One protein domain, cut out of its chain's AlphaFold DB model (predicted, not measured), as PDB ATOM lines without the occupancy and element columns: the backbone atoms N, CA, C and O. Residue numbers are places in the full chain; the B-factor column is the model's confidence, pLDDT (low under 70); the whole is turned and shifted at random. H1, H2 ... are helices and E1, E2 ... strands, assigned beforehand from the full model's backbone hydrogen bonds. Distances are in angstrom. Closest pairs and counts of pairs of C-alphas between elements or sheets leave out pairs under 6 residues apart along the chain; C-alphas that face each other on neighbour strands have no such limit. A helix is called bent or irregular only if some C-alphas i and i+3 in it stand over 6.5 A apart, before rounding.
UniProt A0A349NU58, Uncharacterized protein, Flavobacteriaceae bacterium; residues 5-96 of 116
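This is residues 5 to 96 of the 116 residues of an uncharacterized protein of Flavobacteriaceae bacterium (UniProt A0A349NU58). One strongly twisted wall of five antiparallel strands has two helices, H1 and H2, over one face, while no named helix covers the other face. H1 is over the E1 and E2 side of the sheet and H2 over the E4 and E5 side, the two set at a steep tilt to each other. The printed part has 92 residues, with two named helices and five named strands in the order H1, E1, E2, E3, E4, E5, H2. The sheet's order is E1, E2, E3, E4, E5, all antiparallel, and the class is mixed, helices and strands. The whole is compact, with a radius of gyration of the C-alphas of 12.4 A, and rounded, with spans of 33 by 26 by 24 A.

In the sheet, E3 is residues 48 to 54, 19.5 A from first to last C-alpha. E2 is residues 35 to 41, 17.0 A, and E4 is residues 62 to 67, 16.8 A. The edge strands are E1, residues 22 to 26, 12.2 A, and E5, residues 78 to 80, 6.4 A. H1, residues 8 to 17, is 14.0 A long and begins at C-alpha 8 (177.327, 187.801, 185.853). H2, residues 84 to 94, is 14.6 A long and ends at C-alpha 94 (185.477, 172.524, 171.346); it is neither bent nor irregular, but only just: C-alphas 91 and 94 are 6.1 A apart.

The five strands form a meander, each the antiparallel neighbour of the one before, and each successive pair is a hairpin. Within hydrogen-bond range are N 50 and O 39 of E3 and E2, 2.9 A; N 51 and O 65 of E3 and E4, 2.9 A; N 23 and O 40 of E1 and E2, 2.9 A; and N 79 and O 64 of E5 and E4, 2.8 A. From edge to edge the strands' lines turn by 102 degrees. H1 and H2 are on the same face, giving two layers, helices on one face of a sheet. H1 lies over E2 at a height over the sheet of 9.7 A and runs along the strands, at 15 degrees to E2 on the local plane. Its closest C-alphas to E2 are those of Cys 8 and Trp 37, 6.9 A apart. H2 lies over E4 at a height over the sheet of 9.2 A and runs along the strands, at 20 degrees to E4 on the local plane, which only just rests on enough of the sheet, 6 C-alphas. H1 and H2 only just touch, with 3 pairs of C-alphas within 8 A, the closest being those of Leu 15 and Ile 88 at 7.4 A. They run the same way at a steep tilt of 50 degrees. In H1 and H2 every O i to N i+4 pair is within hydrogen-bond range.

The two C-alphas farthest apart, those of Gly 44 and Ser 58, are 35.9 A apart. The printed part has no cut and no long link. The mean pLDDT of the printed part is 91.5; residue 6, residues 57 to 58 and residue 60 are under 70.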
ATOM      1  N   LEU A   5     185.435 189.062 184.919       70.06
ATOM      2  CA  LEU A   5     184.739 187.793 184.651       70.06
ATOM      3  C   LEU A   5     183.804 187.355 185.781       70.06
ATOM      4  O   LEU A   5     182.803 186.697 185.520       70.06
ATOM      5  N   LYS A   6     184.085 187.765 187.024       66.50
ATOM      6  CA  LYS A   6     183.278 187.403 188.197       66.50
ATOM      7  C   LYS A   6     181.850 187.943 188.124       66.50
ATOM      8  O   LYS A   6     180.936 187.397 188.740       66.50
ATOM      9  N   THR A   7     181.644 189.043 187.400       85.56
ATOM     10  CA  THR A   7     180.330 189.679 187.340       85.56
ATOM     11  C   THR A   7     179.454 188.987 186.297       85.56
ATOM     12  O   THR A   7     179.755 189.014 185.104       85.56
ATOM     13  N   CYS A   8     178.324 188.421 186.737       91.81
ATOM     14  CA  CYS A   8     177.327 187.801 185.853       91.81
ATOM     15  C   CYS A   8     176.922 188.738 184.698       91.81
ATOM     16  O   CYS A   8     176.769 188.318 183.552       91.81
ATOM     17  N   GLY A   9     176.815 190.043 184.974       92.81
ATOM     18  CA  GLY A   9     176.530 191.062 183.961       92.81
ATOM     19  C   GLY A   9     177.569 191.118 182.837       92.81
ATOM     20  O   GLY A   9     177.186 191.082 181.666       92.81
ATOM     21  N   TYR A  10     178.864 191.167 183.173       92.12
ATOM     22  CA  TYR A  10     179.947 191.156 182.185       92.12
ATOM     23  C   TYR A  10     179.964 189.843 181.401       92.12
ATOM     24  O   TYR A  10     179.979 189.877 180.173       92.12
ATOM     25  N   PHE A  11     179.876 188.705 182.092       94.38
ATOM     26  CA  PHE A  11     179.904 187.379 181.472       94.38
ATOM     27  C   PHE A  11     178.781 187.209 180.439       94.38
ATOM     28  O   PHE A  11     179.034 186.967 179.258       94.38
ATOM     29  N   LYS A  12     177.528 187.476 180.837       95.62
ATOM     30  CA  LYS A  12     176.379 187.443 179.919       95.62
ATOM     31  C   LYS A  12     176.510 188.448 178.780       95.62
ATOM     32  O   LYS A  12     176.084 188.157 177.666       95.62
ATOM     33  N   LYS A  13     177.056 189.645 179.039       94.25
ATOM     34  CA  LYS A  13     177.292 190.634 177.978       94.25
ATOM     35  C   LYS A  13     178.237 190.059 176.927       94.25
ATOM     36  O   LYS A  13     177.898 190.120 175.755       94.25
ATOM     37  N   ARG A  14     179.362 189.467 177.333       95.25
ATOM     38  CA  ARG A  14     180.337 188.881 176.403       95.25
ATOM     39  C   ARG A  14     179.766 187.701 175.624       95.25
ATOM     40  O   ARG A  14     180.001 187.627 174.424       95.25
ATOM     41  N   LEU A  15     178.962 186.846 176.257       96.44
ATOM     42  CA  LEU A  15     178.238 185.786 175.550       96.44
ATOM     43  C   LEU A  15     177.292 186.359 174.481       96.44
ATOM     44  O   LEU A  15     177.345 185.959 173.323       96.44
ATOM     45  N   ARG A  16     176.478 187.359 174.834       95.25
ATOM     46  CA  ARG A  16     175.565 188.008 173.879       95.25
ATOM     47  C   ARG A  16     176.288 188.761 172.767       95.25
ATOM     48  O   ARG A  16     175.812 188.759 171.639       95.25
ATOM     49  N   ASP A  17     177.420 189.393 173.073       94.25
ATOM     50  CA  ASP A  17     178.274 190.039 172.068       94.25
ATOM     51  C   ASP A  17     178.819 189.015 171.049       94.25
ATOM     52  O   ASP A  17     179.105 189.391 169.920       94.25
ATOM     53  N   ASN A  18     178.905 187.731 171.424       95.88
ATOM     54  CA  ASN A  18     179.286 186.621 170.547       95.88
ATOM     55  C   ASN A  18     178.086 185.856 169.960       95.88
ATOM     56  O   ASN A  18     178.291 184.824 169.333       95.88
ATOM     57  N   GLY A  19     176.851 186.345 170.137       94.81
ATOM     58  CA  GLY A  19     175.647 185.799 169.494       94.81
ATOM     59  C   GLY A  19     174.908 184.691 170.260       94.81
ATOM     60  O   GLY A  19     173.876 184.192 169.800       94.81
ATOM     61  N   PHE A  20     175.361 184.356 171.469       97.00
ATOM     62  CA  PHE A  20     174.637 183.449 172.362       97.00
ATOM     63  C   PHE A  20     173.413 184.115 173.002       97.00
ATOM     64  O   PHE A  20     173.393 185.319 173.279       97.00
ATOM     65  N   ILE A  21     172.410 183.301 173.333       97.00
ATOM     66  CA  ILE A  21     171.271 183.720 174.160       97.00
ATOM     67  C   ILE A  21     171.556 183.323 175.607       97.00
ATOM     68  O   ILE A  21     172.048 182.233 175.869       97.00
ATOM     69  N   THR A  22     171.251 184.211 176.557       96.88
ATOM     70  CA  THR A  22     171.443 183.956 177.993       96.88
ATOM     71  C   THR A  22     170.168 184.251 178.768       96.88
ATOM     72  O   THR A  22     169.593 185.333 178.613       96.88
ATOM     73  N   LEU A  23     169.755 183.321 179.628       96.25
ATOM     74  CA  LEU A  23     168.712 183.523 180.632       96.25
ATOM     75  C   LEU A  23     169.310 183.435 182.033       96.25
ATOM     76  O   LEU A  23     170.227 182.659 182.285       96.25
ATOM     77  N   ASP A  24     168.789 184.256 182.936       95.81
ATOM     78  CA  ASP A  24     169.104 184.143 184.355       95.81
ATOM     79  C   ASP A  24     168.339 182.962 184.952       95.81
ATOM     80  O   ASP A  24     167.139 182.844 184.713       95.81
ATOM     81  N   VAL A  25     169.022 182.124 185.733       96.50
ATOM     82  CA  VAL A  25     168.390 181.032 186.489       96.50
ATOM     83  C   VAL A  25     168.432 181.369 187.975       96.50
ATOM     84  O   VAL A  25     167.392 181.578 188.590       96.50
ATOM     85  N   PHE A  26     169.636 181.539 188.528       93.44
ATOM     86  CA  PHE A  26     169.852 181.926 189.925       93.44
ATOM     87  C   PHE A  26     170.925 183.010 190.018       93.44
ATOM     88  O   PHE A  26     171.913 182.985 189.280       93.44
ATOM     89  N   LYS A  27     170.739 183.972 190.924       89.50
ATOM     90  CA  LYS A  27     171.681 185.088 191.141       89.50
ATOM     91  C   LYS A  27     172.244 185.157 192.550       89.50
ATOM     92  O   LYS A  27     173.257 185.817 192.741       89.50
ATOM     93  N   ASP A  28     171.595 184.475 193.480       86.69
ATOM     94  CA  ASP A  28     171.896 184.530 194.894       86.69
ATOM     95  C   ASP A  28     171.794 183.117 195.459       86.69
ATOM     96  O   ASP A  28     170.946 182.323 195.045       86.69
ATOM     97  N   PHE A  29     172.692 182.819 196.385       90.75
ATOM     98  CA  PHE A  29     172.777 181.554 197.095       90.75
ATOM     99  C   PHE A  29     173.058 181.839 198.573       90.75
ATOM    100  O   PHE A  29     173.384 182.971 198.944       90.75
ATOM    101  N   ASP A  30     172.925 180.816 199.419       93.06
ATOM    102  CA  ASP A  30     173.301 180.922 200.829       93.06
ATOM    103  C   ASP A  30     174.779 181.316 200.988       93.06
ATOM    104  O   ASP A  30     175.618 181.022 200.138       93.06
ATOM    105  N   LYS A  31     175.120 181.944 202.115       87.25
ATOM    106  CA  LYS A  31     176.491 182.376 202.427       87.25
ATOM    107  C   LYS A  31     177.520 181.238 202.435       87.25
ATOM    108  O   LYS A  31     178.705 181.510 202.253       87.25
ATOM    109  N   ASN A  32     177.092 179.998 202.679       89.12
ATOM    110  CA  ASN A  32     177.961 178.821 202.686       89.12
ATOM    111  C   ASN A  32     178.015 178.122 201.319       89.12
ATOM    112  O   ASN A  32     178.819 177.210 201.126       89.12
ATOM    113  N   ASP A  33     177.168 178.526 200.372       90.38
ATOM    114  CA  ASP A  33     177.187 177.999 199.017       90.38
ATOM    115  C   ASP A  33     178.308 178.675 198.220       90.38
ATOM    116  O   ASP A  33     178.444 179.900 198.182       90.38
ATOM    117  N   LYS A  34     179.138 177.866 197.560       90.19
ATOM    118  CA  LYS A  34     180.236 178.376 196.729       90.19
ATOM    119  C   LYS A  34     179.747 178.936 195.388       90.19
ATOM    120  O   LYS A  34     180.510 179.629 194.707       90.19
ATOM    121  N   ARG A  35     178.510 178.628 194.981       92.44
ATOM    122  CA  ARG A  35     177.898 179.117 193.742       92.44
ATOM    123  C   ARG A  35     177.545 180.590 193.878       92.44
ATOM    124  O   ARG A  35     177.060 181.061 194.898       92.44
ATOM    125  N   ARG A  36     177.787 181.337 192.806       91.31
ATOM    126  CA  ARG A  36     177.537 182.781 192.735       91.31
ATOM    127  C   ARG A  36     176.371 183.119 191.839       91.31
ATOM    128  O   ARG A  36     175.611 184.022 192.149       91.31
ATOM    129  N   TRP A  37     176.262 182.437 190.712       94.62
ATOM    130  CA  TRP A  37     175.154 182.597 189.787       94.62
ATOM    131  C   TRP A  37     175.083 181.386 188.873       94.62
ATOM    132  O   TRP A  37     176.081 180.698 188.646       94.62
ATOM    133  N   VAL A  38     173.893 181.170 188.330       97.19
ATOM    134  CA  VAL A  38     173.618 180.173 187.303       97.19
ATOM    135  C   VAL A  38     172.867 180.863 186.179       97.19
ATOM    136  O   VAL A  38     171.882 181.572 186.411       97.19
ATOM    137  N   ILE A  39     173.341 180.657 184.959       98.00
ATOM    138  CA  ILE A  39     172.676 181.114 183.742       98.00
ATOM    139  C   ILE A  39     172.421 179.926 182.825       98.00
ATOM    140  O   ILE A  39     173.128 178.923 182.886       98.00
ATOM    141  N   LEU A  40     171.436 180.069 181.948       98.25
ATOM    142  CA  LEU A  40     171.165 179.129 180.872       98.25
ATOM    143  C   LEU A  40     171.616 179.750 179.549       98.25
ATOM    144  O   LEU A  40     171.197 180.862 179.213       98.25
ATOM    145  N   ILE A  41     172.477 179.047 178.821       97.94
ATOM    146  CA  ILE A  41     172.989 179.433 177.505       97.94
ATOM    147  C   ILE A  41     172.182 178.686 176.438       97.94
ATOM    148  O   ILE A  41     171.965 177.483 176.556       97.94
ATOM    149  N   ASN A  42     171.730 179.411 175.411       96.81
ATOM    150  CA  ASN A  42     170.925 178.901 174.291       96.81
ATOM    151  C   ASN A  42     169.738 178.011 174.721       96.81
ATOM    152  O   ASN A  42     169.663 176.834 174.359       96.81
ATOM    153  N   PRO A  43     168.785 178.561 175.495       96.31
ATOM    154  CA  PRO A  43     167.585 177.832 175.908       96.31
ATOM    155  C   PRO A  43     166.826 177.228 174.716       96.31
ATOM    156  O   PRO A  43     166.617 177.891 173.697       96.31
ATOM    157  N   GLY A  44     166.392 175.973 174.863       93.19
ATOM    158  CA  GLY A  44     165.614 175.234 173.862       93.19
ATOM    159  C   GLY A  44     166.420 174.710 172.671       93.19
ATOM    160  O   GLY A  44     165.852 174.056 171.801       93.19
ATOM    161  N   GLN A  45     167.718 175.009 172.607       92.44
ATOM    162  CA  GLN A  45     168.673 174.377 171.699       92.44
ATOM    163  C   GLN A  45     169.654 173.586 172.571       92.44
ATOM    164  O   GLN A  45     169.223 172.648 173.237       92.44
ATOM    165  N   GLU A  46     170.916 174.000 172.675       95.19
ATOM    166  CA  GLU A  46     171.912 173.298 173.492       95.19
ATOM    167  C   GLU A  46     171.592 173.324 174.996       95.19
ATOM    168  O   GLU A  46     171.986 172.415 175.713       95.19
ATOM    169  N   SER A  47     170.853 174.335 175.476       96.19
ATOM    170  CA  SER A  47     170.349 174.426 176.859       96.19
ATOM    171  C   SER A  47     171.415 174.144 177.926       96.19
ATOM    172  O   SER A  47     171.232 173.314 178.817       96.19
ATOM    173  N   ILE A  48     172.531 174.869 177.852       98.06
ATOM    174  CA  ILE A  48     173.695 174.646 178.713       98.06
ATOM    175  C   ILE A  48     173.550 175.468 179.991       98.06
ATOM    176  O   ILE A  48     173.567 176.703 179.957       98.06
ATOM    177  N   PHE A  49     173.462 174.800 181.134       98.19
ATOM    178  CA  PHE A  49     173.624 175.453 182.425       98.19
ATOM    179  C   PHE A  49     175.088 175.827 182.626       98.19
ATOM    180  O   PHE A  49     175.972 174.976 182.557       98.19
ATOM    181  N   CYS A  50     175.335 177.105 182.899       97.69
ATOM    182  CA  CYS A  50     176.636 177.607 183.312       97.69
ATOM    183  C   CYS A  50     176.551 178.100 184.754       97.69
ATOM    184  O   CYS A  50     175.851 179.076 185.047       97.69
ATOM    185  N   THR A  51     177.282 177.428 185.637       96.25
ATOM    186  CA  THR A  51     177.370 177.753 187.060       96.25
ATOM    187  C   THR A  51     178.720 178.382 187.347       96.25
ATOM    188  O   THR A  51     179.762 177.803 187.052       96.25
ATOM    189  N   CYS A  52     178.712 179.564 187.953       94.00
ATOM    190  CA  CYS A  52     179.923 180.222 188.420       94.00
ATOM    191  C   CYS A  52     180.140 179.948 189.903       94.00
ATOM    192  O   CYS A  52     179.245 180.183 190.719       94.00
ATOM    193  N   TYR A  53     181.348 179.520 190.243       91.81
ATOM    194  CA  TYR A  53     181.820 179.341 191.609       91.81
ATOM    195  C   TYR A  53     182.833 180.427 191.958       91.81
ATOM    196  O   TYR A  53     183.648 180.815 191.123       91.81
ATOM    197  N   SER A  54     182.820 180.888 193.207       83.75
ATOM    198  CA  SER A  54     183.894 181.718 193.771       83.75
ATOM    199  C   SER A  54     184.652 180.969 194.851       83.75
ATOM    200  O   SER A  54     184.030 180.209 195.593       83.75
ATOM    201  N   ASN A  55     185.949 181.257 194.996       75.62
ATOM    202  CA  ASN A  55     186.805 180.662 196.033       75.62
ATOM    203  C   ASN A  55     186.731 179.126 196.007       75.62
ATOM    204  O   ASN A  55     186.572 178.468 197.039       75.62
ATOM    205  N   TYR A  56     186.720 178.560 194.797       71.00
ATOM    206  CA  TYR A  56     186.569 177.122 194.625       71.00
ATOM    207  C   TYR A  56     187.847 176.393 195.052       71.00
ATOM    208  O   TYR A  56     187.746 175.378 195.741       71.00
ATOM    209  N   ASP A  57     189.006 176.959 194.701       69.94
ATOM    210  CA  ASP A  57     190.344 176.425 194.966       69.94
ATOM    211  C   ASP A  57     191.340 177.555 195.309       69.94
ATOM    212  O   ASP A  57     191.016 178.730 195.113       69.94
ATOM    213  N   SER A  58     192.539 177.219 195.805       66.69
ATOM    214  CA  SER A  58     193.603 178.177 196.159       66.69
ATOM    215  C   SER A  58     194.133 178.951 194.956       66.69
ATOM    216  O   SER A  58     194.482 180.123 195.078       66.69
ATOM    217  N   ASP A  59     194.158 178.297 193.796       70.75
ATOM    218  CA  ASP A  59     194.850 178.808 192.611       70.75
ATOM    219  C   ASP A  59     193.902 179.562 191.670       70.75
ATOM    220  O   ASP A  59     194.331 180.378 190.851       70.75
ATOM    221  N   PHE A  60     192.592 179.325 191.806       69.38
ATOM    222  CA  PHE A  60     191.568 179.924 190.958       69.38
ATOM    223  C   PHE A  60     190.420 180.515 191.769       69.38
ATOM    224  O   PHE A  60     189.509 179.841 192.252       69.38
ATOM    225  N   ASP A  61     190.400 181.842 191.769       77.06
ATOM    226  CA  ASP A  61     189.336 182.670 192.323       77.06
ATOM    227  C   ASP A  61     187.933 182.371 191.763       77.06
ATOM    228  O   ASP A  61     186.920 182.732 192.376       77.06
ATOM    229  N   THR A  62     187.839 181.853 190.534       82.56
ATOM    230  CA  THR A  62     186.573 181.659 189.819       82.56
ATOM    231  C   THR A  62     186.654 180.477 188.872       82.56
ATOM    232  O   THR A  62     187.594 180.370 188.089       82.56
ATOM    233  N   VAL A  63     185.640 179.618 188.942       91.88
ATOM    234  CA  VAL A  63     185.522 178.399 188.138       91.88
ATOM    235  C   VAL A  63     184.132 178.358 187.524       91.88
ATOM    236  O   VAL A  63     183.154 178.727 188.178       91.88
ATOM    237  N   PHE A  64     184.043 177.910 186.273       94.69
ATOM    238  CA  PHE A  64     182.777 177.765 185.563       94.69
ATOM    239  C   PHE A  64     182.497 176.295 185.297       94.69
ATOM    240  O   PHE A  64     183.284 175.626 184.638       94.69
ATOM    241  N   GLU A  65     181.375 175.796 185.787       96.25
ATOM    242  CA  GLU A  65     180.869 174.481 185.410       96.25
ATOM    243  C   GLU A  65     179.857 174.626 184.284       96.25
ATOM    244  O   GLU A  65     178.994 175.509 184.336       96.25
ATOM    245  N   PHE A  66     179.960 173.752 183.287       97.94
ATOM    246  CA  PHE A  66     179.036 173.688 182.162       97.94
ATOM    247  C   PHE A  66     178.365 172.320 182.136       97.94
ATOM    248  O   PHE A  66     179.035 171.300 182.276       97.94
ATOM    249  N   SER A  67     177.047 172.302 181.961       97.50
ATOM    250  CA  SER A  67     176.270 171.068 181.889       97.50
ATOM    251  C   SER A  67     175.117 171.213 180.906       97.50
ATOM    252  O   SER A  67     174.311 172.133 181.020       97.50
ATOM    253  N   ASP A  68     175.034 170.289 179.956       96.56
ATOM    254  CA  ASP A  68     173.959 170.153 178.966       96.56
ATOM    255  C   ASP A  68     173.138 168.868 179.184       96.56
ATOM    256  O   ASP A  68     172.482 168.371 178.268       96.56
ATOM    257  N   GLY A  69     173.218 168.292 180.389       93.56
ATOM    258  CA  GLY A  69     172.641 166.982 180.696       93.56
ATOM    259  C   GLY A  69     173.521 165.790 180.304       93.56
ATOM    260  O   GLY A  69     173.067 164.658 180.437       93.56
ATOM    261  N   GLY A  70     174.768 166.022 179.874       89.75
ATOM    262  CA  GLY A  70     175.715 164.968 179.499       89.75
ATOM    263  C   GLY A  70     175.601 164.548 178.034       89.75
ATOM    264  O   GLY A  70     175.888 163.398 177.715       89.75
ATOM    265  N   ASN A  71     175.157 165.457 177.161       89.88
ATOM    266  CA  ASN A  71     174.997 165.186 175.734       89.88
ATOM    267  C   ASN A  71     176.335 165.337 174.998       89.88
ATOM    268  O   ASN A  71     176.943 164.352 174.590       89.88
ATOM    269  N   ASN A  72     176.806 166.574 174.848       90.62
ATOM    270  CA  ASN A  72     178.051 166.914 174.160       90.62
ATOM    271  C   ASN A  72     179.130 167.409 175.134       90.62
ATOM    272  O   ASN A  72     180.322 167.361 174.822       90.62
ATOM    273  N   ILE A  73     178.729 167.892 176.311       94.69
ATOM    274  CA  ILE A  73     179.643 168.370 177.347       94.69
ATOM    275  C   ILE A  73     179.917 167.235 178.344       94.69
ATOM    276  O   ILE A  73     178.972 166.642 178.870       94.69
ATOM    277  N   PRO A  74     181.194 166.935 178.659       93.62
ATOM    278  CA  PRO A  74     181.528 165.958 179.690       93.62
ATOM    279  C   PRO A  74     180.855 166.283 181.027       93.62
ATOM    280  O   PRO A  74     180.811 167.437 181.462       93.62
ATOM    281  N   THR A  75     180.354 165.258 181.713       91.81
ATOM    282  CA  THR A  75     179.714 165.434 183.018       91.81
ATOM    283  C   THR A  75     180.689 166.028 184.036       91.81
ATOM    284  O   THR A  75     181.865 165.667 184.092       91.81
ATOM    285  N   ASN A  76     180.194 166.962 184.855       89.88
ATOM    286  CA  ASN A  76     180.972 167.707 185.855       89.88
ATOM    287  C   ASN A  76     182.149 168.527 185.286       89.88
ATOM    288  O   ASN A  76     183.081 168.845 186.035       89.88
ATOM    289  N   PHE A  77     182.130 168.876 183.992       94.88
ATOM    290  CA  PHE A  77     183.194 169.666 183.376       94.88
ATOM    291  C   PHE A  77     183.312 171.051 184.020       94.88
ATOM    292  O   PHE A  77     182.365 171.842 184.026       94.88
ATOM    293  N   LYS A  78     184.513 171.361 184.514       94.88
ATOM    294  CA  LYS A  78     184.863 172.650 185.112       94.88
ATOM    295  C   LYS A  78     185.975 173.313 184.312       94.88
ATOM    296  O   LYS A  78     187.029 172.724 184.094       94.88
ATOM    297  N   LEU A  79     185.744 174.559 183.914       93.94
ATOM    298  CA  LEU A  79     186.720 175.400 183.240       93.94
ATOM    299  C   LEU A  79     187.356 176.368 184.239       93.94
ATOM    300  O   LEU A  79     186.686 177.234 184.811       93.94
ATOM    301  N   TYR A  80     188.667 176.231 184.395       91.94
ATOM    302  CA  TYR A  80     189.511 177.079 185.225       91.94
ATOM    303  C   TYR A  80     190.180 178.109 184.320       91.94
ATOM    304  O   TYR A  80     191.129 177.798 183.604       91.94
ATOM    305  N   THR A  81     189.642 179.327 184.277       87.88
ATOM    306  CA  THR A  81     190.202 180.376 183.419       87.88
ATOM    307  C   THR A  81     189.882 181.780 183.935       87.88
ATOM    308  O   THR A  81     188.747 182.055 184.336       87.88
ATOM    309  N   PRO A  82     190.852 182.709 183.888       85.62
ATOM    310  CA  PRO A  82     190.595 184.129 184.062       85.62
ATOM    311  C   PRO A  82     190.190 184.826 182.749       85.62
ATOM    312  O   PRO A  82     189.977 186.037 182.768       85.62
ATOM    313  N   SER A  83     190.108 184.117 181.616       89.06
ATOM    314  CA  SER A  83     189.843 184.682 180.286       89.06
ATOM    315  C   SER A  83     188.458 184.301 179.766       89.06
ATOM    316  O   SER A  83     188.059 183.136 179.752       89.06
ATOM    317  N   MET A  84     187.723 185.307 179.286       93.06
ATOM    318  CA  MET A  84     186.432 185.089 178.636       93.06
ATOM    319  C   MET A  84     186.631 184.446 177.263       93.06
ATOM    320  O   MET A  84     185.791 183.680 176.814       93.06
ATOM    321  N   GLU A  85     187.741 184.739 176.598       94.06
ATOM    322  CA  GLU A  85     188.095 184.187 175.296       94.06
ATOM    323  C   GLU A  85     188.221 182.663 175.383       94.06
ATOM    324  O   GLU A  85     187.644 181.979 174.546       94.06
ATOM    325  N   SER A  86     188.824 182.124 176.452       94.75
ATOM    326  CA  SER A  86     188.840 180.673 176.701       94.75
ATOM    327  C   SER A  86     187.434 180.082 176.843       94.75
ATOM    328  O   SER A  86     187.178 178.989 176.350       94.75
ATOM    329  N   VAL A  87     186.500 180.797 177.487       96.00
ATOM    330  CA  VAL A  87     185.095 180.360 177.596       96.00
ATOM    331  C   VAL A  87     184.431 180.320 176.217       96.00
ATOM    332  O   VAL A  87     183.734 179.362 175.895       96.00
ATOM    333  N   ILE A  88     184.638 181.355 175.396       97.31
ATOM    334  CA  ILE A  88     184.064 181.431 174.047       97.31
ATOM    335  C   ILE A  88     184.665 180.356 173.134       97.31
ATOM    336  O   ILE A  88     183.915 179.679 172.434       97.31
ATOM    337  N   GLU A  89     185.986 180.162 173.165       97.12
ATOM    338  CA  GLU A  89     186.665 179.101 172.414       97.12
ATOM    339  C   GLU A  89     186.137 177.723 172.822       97.12
ATOM    340  O   GLU A  89     185.819 176.908 171.958       97.12
ATOM    341  N   GLN A  90     185.970 177.478 174.125       97.38
ATOM    342  CA  GLN A  90     185.424 176.218 174.621       97.38
ATOM    343  C   GLN A  90     184.018 175.953 174.063       97.38
ATOM    344  O   GLN A  90     183.761 174.872 173.537       97.38
ATOM    345  N   LEU A  91     183.122 176.945 174.119       97.38
ATOM    346  CA  LEU A  91     181.754 176.805 173.609       97.38
ATOM    347  C   LEU A  91     181.732 176.571 172.091       97.38
ATOM    348  O   LEU A  91     181.093 175.633 171.629       97.38
ATOM    349  N   ILE A  92     182.429 177.400 171.309       96.81
ATOM    350  CA  ILE A  92     182.322 177.378 169.841       96.81
ATOM    351  C   ILE A  92     183.197 176.284 169.231       96.81
ATOM    352  O   ILE A  92     182.723 175.473 168.444       96.81
ATOM    353  N   VAL A  93     184.486 176.273 169.564       96.44
ATOM    354  CA  VAL A  93     185.485 175.452 168.866       96.44
ATOM    355  C   VAL A  93     185.491 174.027 169.400       96.44
ATOM    356  O   VAL A  93     185.624 173.086 168.624       96.44
ATOM    357  N   ARG A  94     185.363 173.852 170.721       95.81
ATOM    358  CA  ARG A  94     185.477 172.524 171.346       95.81
ATOM    359  C   ARG A  94     184.147 171.788 171.411       95.81
ATOM    360  O   ARG A  94     184.132 170.582 171.204       95.81
ATOM    361  N   TRP A  95     183.056 172.495 171.698       95.81
ATOM    362  CA  TRP A  95     181.730 171.887 171.852       95.81
ATOM    363  C   TRP A  95     180.763 172.174 170.703       95.81
ATOM    364  O   TRP A  95     179.662 171.632 170.703       95.81
ATOM    365  N   GLY A  96     181.148 172.999 169.724       95.31
ATOM    366  CA  GLY A  96     180.317 173.256 168.545       95.31
ATOM    367  C   GLY A  96     178.996 173.966 168.851       95.31
ATOM    368  O   GLY A  96     178.042 173.820 168.092       95.31
TER     369      GLY A  96